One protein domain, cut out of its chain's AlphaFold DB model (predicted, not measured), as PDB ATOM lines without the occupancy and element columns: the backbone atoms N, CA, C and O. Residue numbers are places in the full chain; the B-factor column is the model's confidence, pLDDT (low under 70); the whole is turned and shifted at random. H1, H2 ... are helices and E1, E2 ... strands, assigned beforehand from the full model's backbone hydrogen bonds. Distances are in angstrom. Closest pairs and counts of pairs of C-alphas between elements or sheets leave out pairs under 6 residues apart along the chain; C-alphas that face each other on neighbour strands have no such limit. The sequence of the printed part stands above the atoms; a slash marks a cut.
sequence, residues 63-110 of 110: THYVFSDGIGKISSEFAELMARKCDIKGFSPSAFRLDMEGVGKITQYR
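This is residues 63 to 110 of the 110 residues of the protein "RNA-dependent RNA polymerase" of Brassica oleracea (UniProt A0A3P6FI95). A narrow hairpin of two strands, E3 and E4, is joined along one edge by the short strand E2, with the single helix H1 grazing this small sheet near the hairpin's open end, where E3 begins and E4 ends. Strand E1 reaches away as an arm, with H1 and the loop after it toward the opposite end of the longest axis. The printed part has 48 residues with one named helix and four named strands, in the order E1, E2, H1, E3, E4; the sheet runs E2, E4, E3 and is mixed. The class is mixed, helices and strands, and the whole is loose, with a radius of gyration of the C-alphas of 12.5 A and spans of 44 by 20 by 13 A.

Strand E1 is residues 63 to 66, 10.0 A from first to last C-alpha, and begins at C-alpha 63 at (-4.386, -22.050, 169.602). Strand E2 is residues 71 to 73, 7.3 A long. Helix H1 is residues 76 to 85, 14.3 A long, with C-alpha 76 at (-0.493, -34.488, 138.862). Strand E3 is residues 95 to 100, 15.2 A long. Strand E4 is residues 104 to 109, 15.8 A long, and ends at C-alpha 109 at (3.471, -31.023, 146.175).

E1 pairs with no named strand and is apart from E2, H1, E3 and E4. E2 is an edge strand and the parallel neighbour of the inner strand E4, with 50 degrees between their directions. The C-alphas of Gly 72 and Gln 108 face each other at 4.7 A, and N 72 and O 107 are within hydrogen-bond range at 2.9 A. H1 is on the sheet but only grazes it, with its residues 76 to 83. Within H1 every O i to N i+4 pair is within hydrogen-bond range. E3, the other edge strand, forms a hairpin with E4, antiparallel at 155 degrees. The C-alphas of Asp 99 and Lys 105 face each other at 4.5 A; N 96 and O 108 are 2.9 A apart and N 104 and O 100 2.8 A apart, both within hydrogen-bond range.

The C-alphas of Thr 63 and Lys 89, the two farthest apart, are 44.3 A from each other. The printed part has no cut and ends at residue 110, the chain's last residue. No link is long: those from E1 to E2, E2 to H1 and E3 to E4 are tight, and the nine residues from H1 to E3 make a short link. The mean pLDDT of the printed part is 83.0, and residue 110 is under 70.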
ATOM      1  N   THR A  63      -5.346 -22.694 170.510       80.81
ATOM      2  CA  THR A  63      -4.386 -22.050 169.602       80.81
ATOM      3  C   THR A  63      -4.547 -22.603 168.190       80.81
ATOM      4  O   THR A  63      -4.552 -23.819 167.991       80.81
ATOM      5  N   HIS A  64      -4.665 -21.706 167.210       81.25
ATOM      6  CA  HIS A  64      -4.701 -22.054 165.792       81.25
ATOM      7  C   HIS A  64      -3.282 -22.129 165.230       81.25
ATOM      8  O   HIS A  64      -2.528 -21.161 165.305       81.25
ATOM      9  N   TYR A  65      -2.944 -23.266 164.631       78.88
ATOM     10  CA  TYR A  65      -1.664 -23.495 163.971       78.88
ATOM     11  C   TYR A  65      -1.875 -23.632 162.465       78.88
ATOM     12  O   TYR A  65      -2.672 -24.463 162.021       78.88
ATOM     13  N   VAL A  66      -1.152 -22.828 161.681       78.31
ATOM     14  CA  VAL A  66      -1.143 -22.899 160.214       78.31
ATOM     15  C   VAL A  66       0.058 -23.734 159.784       78.31
ATOM     16  O   VAL A  66       1.187 -23.257 159.761       78.31
ATOM     17  N   PHE A  67      -0.186 -25.002 159.457       74.25
ATOM     18  CA  PHE A  67       0.856 -25.926 158.982       74.25
ATOM     19  C   PHE A  67       1.097 -25.835 157.470       74.25
ATOM     20  O   PHE A  67       2.031 -26.438 156.951       74.25
ATOM     21  N   SER A  68       0.235 -25.101 156.768       73.69
ATOM     22  CA  SER A  68       0.272 -24.903 155.317       73.69
ATOM     23  C   SER A  68       0.981 -23.609 154.904       73.69
ATOM     24  O   SER A  68       0.959 -23.252 153.731       73.69
ATOM     25  N   ASP A  69       1.622 -22.895 155.835       77.12
ATOM     26  CA  ASP A  69       2.293 -21.633 155.514       77.12
ATOM     27  C   ASP A  69       3.446 -21.865 154.520       77.12
ATOM     28  O   ASP A  69       4.385 -22.619 154.785       77.12
ATOM     29  N   GLY A  70       3.334 -21.261 153.335       74.06
ATOM     30  CA  GLY A  70       4.280 -21.432 152.230       74.06
ATOM     31  C   GLY A  70       4.230 -22.791 151.514       74.06
ATOM     32  O   GLY A  70       5.133 -23.083 150.718       74.06
ATOM     33  N   ILE A  71       3.213 -23.625 151.765       82.75
ATOM     34  CA  ILE A  71       3.049 -24.950 151.148       82.75
ATOM     35  C   ILE A  71       1.686 -25.062 150.462       82.75
ATOM     36  O   ILE A  71       0.663 -24.696 151.031       82.75
ATOM     37  N   GLY A  72       1.664 -25.631 149.256       83.38
ATOM     38  CA  GLY A  72       0.430 -25.935 148.534       83.38
ATOM     39  C   GLY A  72       0.414 -27.338 147.929       83.38
ATOM     40  O   GLY A  72       1.389 -28.094 148.023       83.38
ATOM     41  N   LYS A  73      -0.704 -27.659 147.268       86.69
ATOM     42  CA  LYS A  73      -0.827 -28.820 146.382       86.69
ATOM     43  C   LYS A  73      -1.054 -28.391 144.931       86.69
ATOM     44  O   LYS A  73      -1.757 -27.415 144.678       86.69
ATOM     45  N   ILE A  74      -0.513 -29.171 144.001       87.31
ATOM     46  CA  ILE A  74      -0.760 -29.068 142.558       87.31
ATOM     47  C   ILE A  74      -1.322 -30.384 142.031       87.31
ATOM     48  O   ILE A  74      -1.080 -31.449 142.595       87.31
ATOM     49  N   SER A  75      -2.055 -30.328 140.921       88.00
ATOM     50  CA  SER A  75      -2.511 -31.548 140.260       88.00
ATOM     51  C   SER A  75      -1.332 -32.327 139.663       88.00
ATOM     52  O   SER A  75      -0.292 -31.766 139.302       88.00
ATOM     53  N   SER A  76      -1.501 -33.642 139.509       88.94
ATOM     54  CA  SER A  76      -0.493 -34.488 138.862       88.94
ATOM     55  C   SER A  76      -0.226 -34.083 137.414       88.94
ATOM     56  O   SER A  76       0.915 -34.125 136.967       88.94
ATOM     57  N   GLU A  77      -1.265 -33.655 136.697       89.19
ATOM     58  CA  GLU A  77      -1.151 -33.163 135.323       89.19
ATOM     59  C   GLU A  77      -0.313 -31.879 135.257       89.19
ATOM     60  O   GLU A  77       0.573 -31.747 134.408       89.19
ATOM     61  N   PHE A  78      -0.525 -30.961 136.205       88.38
ATOM     62  CA  PHE A  78       0.256 -29.734 136.307       88.38
ATOM     63  C   PHE A  78       1.732 -30.022 136.618       88.38
ATOM     64  O   PHE A  78       2.623 -29.437 136.000       88.38
ATOM     65  N   ALA A  79       2.004 -30.978 137.511       89.81
ATOM     66  CA  ALA A  79       3.360 -31.433 137.824       89.81
ATOM     67  C   ALA A  79       4.088 -32.005 136.589       89.81
ATOM     68  O   ALA A  79       5.257 -31.694 136.348       89.81
ATOM     69  N   GLU A  80       3.392 -32.781 135.755       90.19
ATOM     70  CA  GLU A  80       3.956 -33.329 134.516       90.19
ATOM     71  C   GLU A  80       4.231 -32.245 133.466       90.19
ATOM     72  O   GLU A  80       5.277 -32.259 132.809       90.19
ATOM     73  N   LEU A  81       3.325 -31.273 133.319       89.50
ATOM     74  CA  LEU A  81       3.532 -30.114 132.445       89.50
ATOM     75  C   LEU A  81       4.746 -29.286 132.888       89.50
ATOM     76  O   LEU A  81       5.581 -28.926 132.052       89.50
ATOM     77  N   MET A  82       4.875 -29.052 134.196       89.50
ATOM     78  CA  MET A  82       6.028 -28.394 134.815       89.50
ATOM     79  C   MET A  82       7.330 -29.154 134.538       89.50
ATOM     80  O   MET A  82       8.307 -28.558 134.083       89.50
ATOM     81  N   ALA A  83       7.344 -30.476 134.738       90.75
ATOM     82  CA  ALA A  83       8.511 -31.314 134.468       90.75
ATOM     83  C   ALA A  83       8.961 -31.217 132.999       90.75
ATOM     84  O   ALA A  83      10.146 -30.994 132.731       90.75
ATOM     85  N   ARG A  84       8.013 -31.275 132.051       89.38
ATOM     86  CA  ARG A  84       8.291 -31.101 130.613       89.38
ATOM     87  C   ARG A  84       8.863 -29.720 130.293       89.38
ATOM     88  O   ARG A  84       9.865 -29.630 129.588       89.38
ATOM     89  N   LYS A  85       8.275 -28.644 130.828       89.19
ATOM     90  CA  LYS A  85       8.779 -27.265 130.648       89.19
ATOM     91  C   LYS A  85      10.186 -27.081 131.215       89.19
ATOM     92  O   LYS A  85      11.010 -26.366 130.640       89.19
ATOM     93  N   CYS A  86      10.488 -27.765 132.311       88.12
ATOM     94  CA  CYS A  86      11.809 -27.765 132.920       88.12
ATOM     95  C   CYS A  86      12.837 -28.657 132.196       88.12
ATOM     96  O   CYS A  86      14.007 -28.573 132.557       88.12
ATOM     97  N   ASP A  87      12.453 -29.395 131.146       89.75
ATOM     98  CA  ASP A  87      13.268 -30.412 130.444       89.75
ATOM     99  C   ASP A  87      13.730 -31.565 131.362       89.75
ATOM    100  O   ASP A  87      14.801 -32.147 131.198       89.75
ATOM    101  N   ILE A  88      12.900 -31.907 132.354       88.19
ATOM    102  CA  ILE A  88      13.113 -33.064 133.231       88.19
ATOM    103  C   ILE A  88      12.558 -34.302 132.521       88.19
ATOM    104  O   ILE A  88      11.373 -34.367 132.191       88.19
ATOM    105  N   LYS A  89      13.420 -35.293 132.266       88.06
ATOM    106  CA  LYS A  89      13.081 -36.503 131.499       88.06
ATOM    107  C   LYS A  89      12.943 -37.718 132.412       88.06
ATOM    108  O   LYS A  89      13.735 -37.912 133.327       88.06
ATOM    109  N   GLY A  90      11.955 -38.564 132.121       86.44
ATOM    110  CA  GLY A  90      11.783 -39.877 132.753       86.44
ATOM    111  C   GLY A  90      10.994 -39.898 134.066       86.44
ATOM    112  O   GLY A  90      10.598 -40.978 134.488       86.44
ATOM    113  N   PHE A  91      10.719 -38.749 134.693       89.12
ATOM    114  CA  PHE A  91       9.845 -38.661 135.868       89.12
ATOM    115  C   PHE A  91       9.317 -37.234 136.089       89.12
ATOM    116  O   PHE A  91       9.890 -36.266 135.589       89.12
ATOM    117  N   SER A  92       8.245 -37.106 136.876       90.19
ATOM    118  CA  SER A  92       7.782 -35.825 137.422       90.19
ATOM    119  C   SER A  92       8.248 -35.699 138.874       90.19
ATOM    120  O   SER A  92       7.940 -36.595 139.666       90.19
ATOM    121  N   PRO A  93       8.946 -34.615 139.258       90.00
ATOM    122  CA  PRO A  93       9.237 -34.325 140.658       90.00
ATOM    123  C   PRO A  93       7.974 -34.340 141.526       90.00
ATOM    124  O   PRO A  93       6.886 -33.988 141.065       90.00
ATOM    125  N   SER A  94       8.132 -34.735 142.788       87.56
ATOM    126  CA  SER A  94       7.055 -34.716 143.785       87.56
ATOM    127  C   SER A  94       6.826 -33.335 144.392       87.56
ATOM    128  O   SER A  94       5.752 -33.091 144.933       87.56
ATOM    129  N   ALA A  95       7.821 -32.447 144.307       90.62
ATOM    130  CA  ALA A  95       7.770 -31.103 144.852       90.62
ATOM    131  C   ALA A  95       8.423 -30.088 143.907       90.62
ATOM    132  O   ALA A  95       9.485 -30.352 143.337       90.62
ATOM    133  N   PHE A  96       7.817 -28.907 143.799       87.69
ATOM    134  CA  PHE A  96       8.337 -27.771 143.043       87.69
ATOM    135  C   PHE A  96       8.400 -26.538 143.937       87.69
ATOM    136  O   PHE A  96       7.492 -26.286 144.726       87.69
ATOM    137  N   ARG A  97       9.460 -25.740 143.794       87.69
ATOM    138  CA  ARG A  97       9.511 -24.391 144.363       87.69
ATOM    139  C   ARG A  97       9.090 -23.409 143.278       87.69
ATOM    140  O   ARG A  97       9.844 -23.201 142.331       87.69
ATOM    141  N   LEU A  98       7.895 -22.846 143.423       85.38
ATOM    142  CA  LEU A  98       7.329 -21.882 142.483       85.38
ATOM    143  C   LEU A  98       7.436 -20.474 143.057       85.38
ATOM    144  O   LEU A  98       7.332 -20.291 144.270       85.38
ATOM    145  N   ASP A  99       7.644 -19.502 142.177       83.50
ATOM    146  CA  ASP A  99       7.533 -18.080 142.484       83.50
ATOM    147  C   ASP A  99       6.333 -17.551 141.701       83.50
ATOM    148  O   ASP A  99       6.340 -17.585 140.470       83.50
ATOM    149  N   MET A 100       5.267 -17.191 142.414       77.94
ATOM    150  CA  MET A 100       4.011 -16.741 141.817       77.94
ATOM    151  C   MET A 100       3.748 -15.298 142.222       77.94
ATOM    152  O   MET A 100       3.862 -14.949 143.399       77.94
ATOM    153  N   GLU A 101       3.353 -14.482 141.251       74.25
ATOM    154  CA  GLU A 101       2.956 -13.092 141.471       74.25
ATOM    155  C   GLU A 101       1.833 -13.002 142.524       74.25
ATOM    156  O   GLU A 101       0.952 -13.866 142.589       74.25
ATOM    157  N   GLY A 102       1.895 -12.010 143.416       71.75
ATOM    158  CA  GLY A 102       0.932 -11.792 144.503       71.75
ATOM    159  C   GLY A 102       0.956 -12.798 145.669       71.75
ATOM    160  O   GLY A 102       0.615 -12.425 146.795       71.75
ATOM    161  N   VAL A 103       1.377 -14.048 145.444       71.69
ATOM    162  CA  VAL A 103       1.411 -15.129 146.458       71.69
ATOM    163  C   VAL A 103       2.815 -15.306 147.052       71.69
ATOM    164  O   VAL A 103       2.963 -15.586 148.244       71.69
ATOM    165  N   GLY A 104       3.853 -15.092 146.245       71.50
ATOM    166  CA  GLY A 104       5.253 -15.284 146.609       71.50
ATOM    167  C   GLY A 104       5.743 -16.721 146.410       71.50
ATOM    168  O   GLY A 104       5.161 -17.520 145.674       71.50
ATOM    169  N   LYS A 105       6.857 -17.054 147.073       72.12
ATOM    170  CA  LYS A 105       7.514 -18.358 146.939       72.12
ATOM    171  C   LYS A 105       6.794 -19.421 147.745       72.12
ATOM    172  O   LYS A 105       6.744 -19.330 148.970       72.12
ATOM    173  N   ILE A 106       6.349 -20.470 147.071       75.00
ATOM    174  CA  ILE A 106       5.680 -21.596 147.715       75.00
ATOM    175  C   ILE A 106       6.266 -22.928 147.264       75.00
ATOM    176  O   ILE A 106       6.764 -23.077 146.144       75.00
ATOM    177  N   THR A 107       6.219 -23.905 148.165       76.75
ATOM    178  CA  THR A 107       6.577 -25.288 147.851       76.75
ATOM    179  C   THR A 107       5.305 -26.068 147.569       76.75
ATOM    180  O   THR A 107       4.430 -26.177 148.422       76.75
ATOM    181  N   GLN A 108       5.194 -26.584 146.355       77.62
ATOM    182  CA  GLN A 108       4.003 -27.241 145.840       77.62
ATOM    183  C   GLN A 108       4.256 -28.733 145.684       77.62
ATOM    184  O   GLN A 108       5.251 -29.108 145.064       77.62
ATOM    185  N   TYR A 109       3.368 -29.562 146.230       72.38
ATOM    186  CA  TYR A 109       3.471 -31.023 146.175       72.38
ATOM    187  C   TYR A 109       2.377 -31.630 145.290       72.38
ATOM    188  O   TYR A 109       1.270 -31.095 145.228       72.38
ATOM    189  N   ARG A 110       2.695 -32.742 144.617       68.75
ATOM    190  CA  ARG A 110       1.711 -33.597 143.928       68.75
ATOM    191  C   ARG A 110       0.898 -34.425 144.925       68.75
ATOM    192  O   ARG A 110       1.495 -34.887 145.922       68.75
TER     193      ARG A 110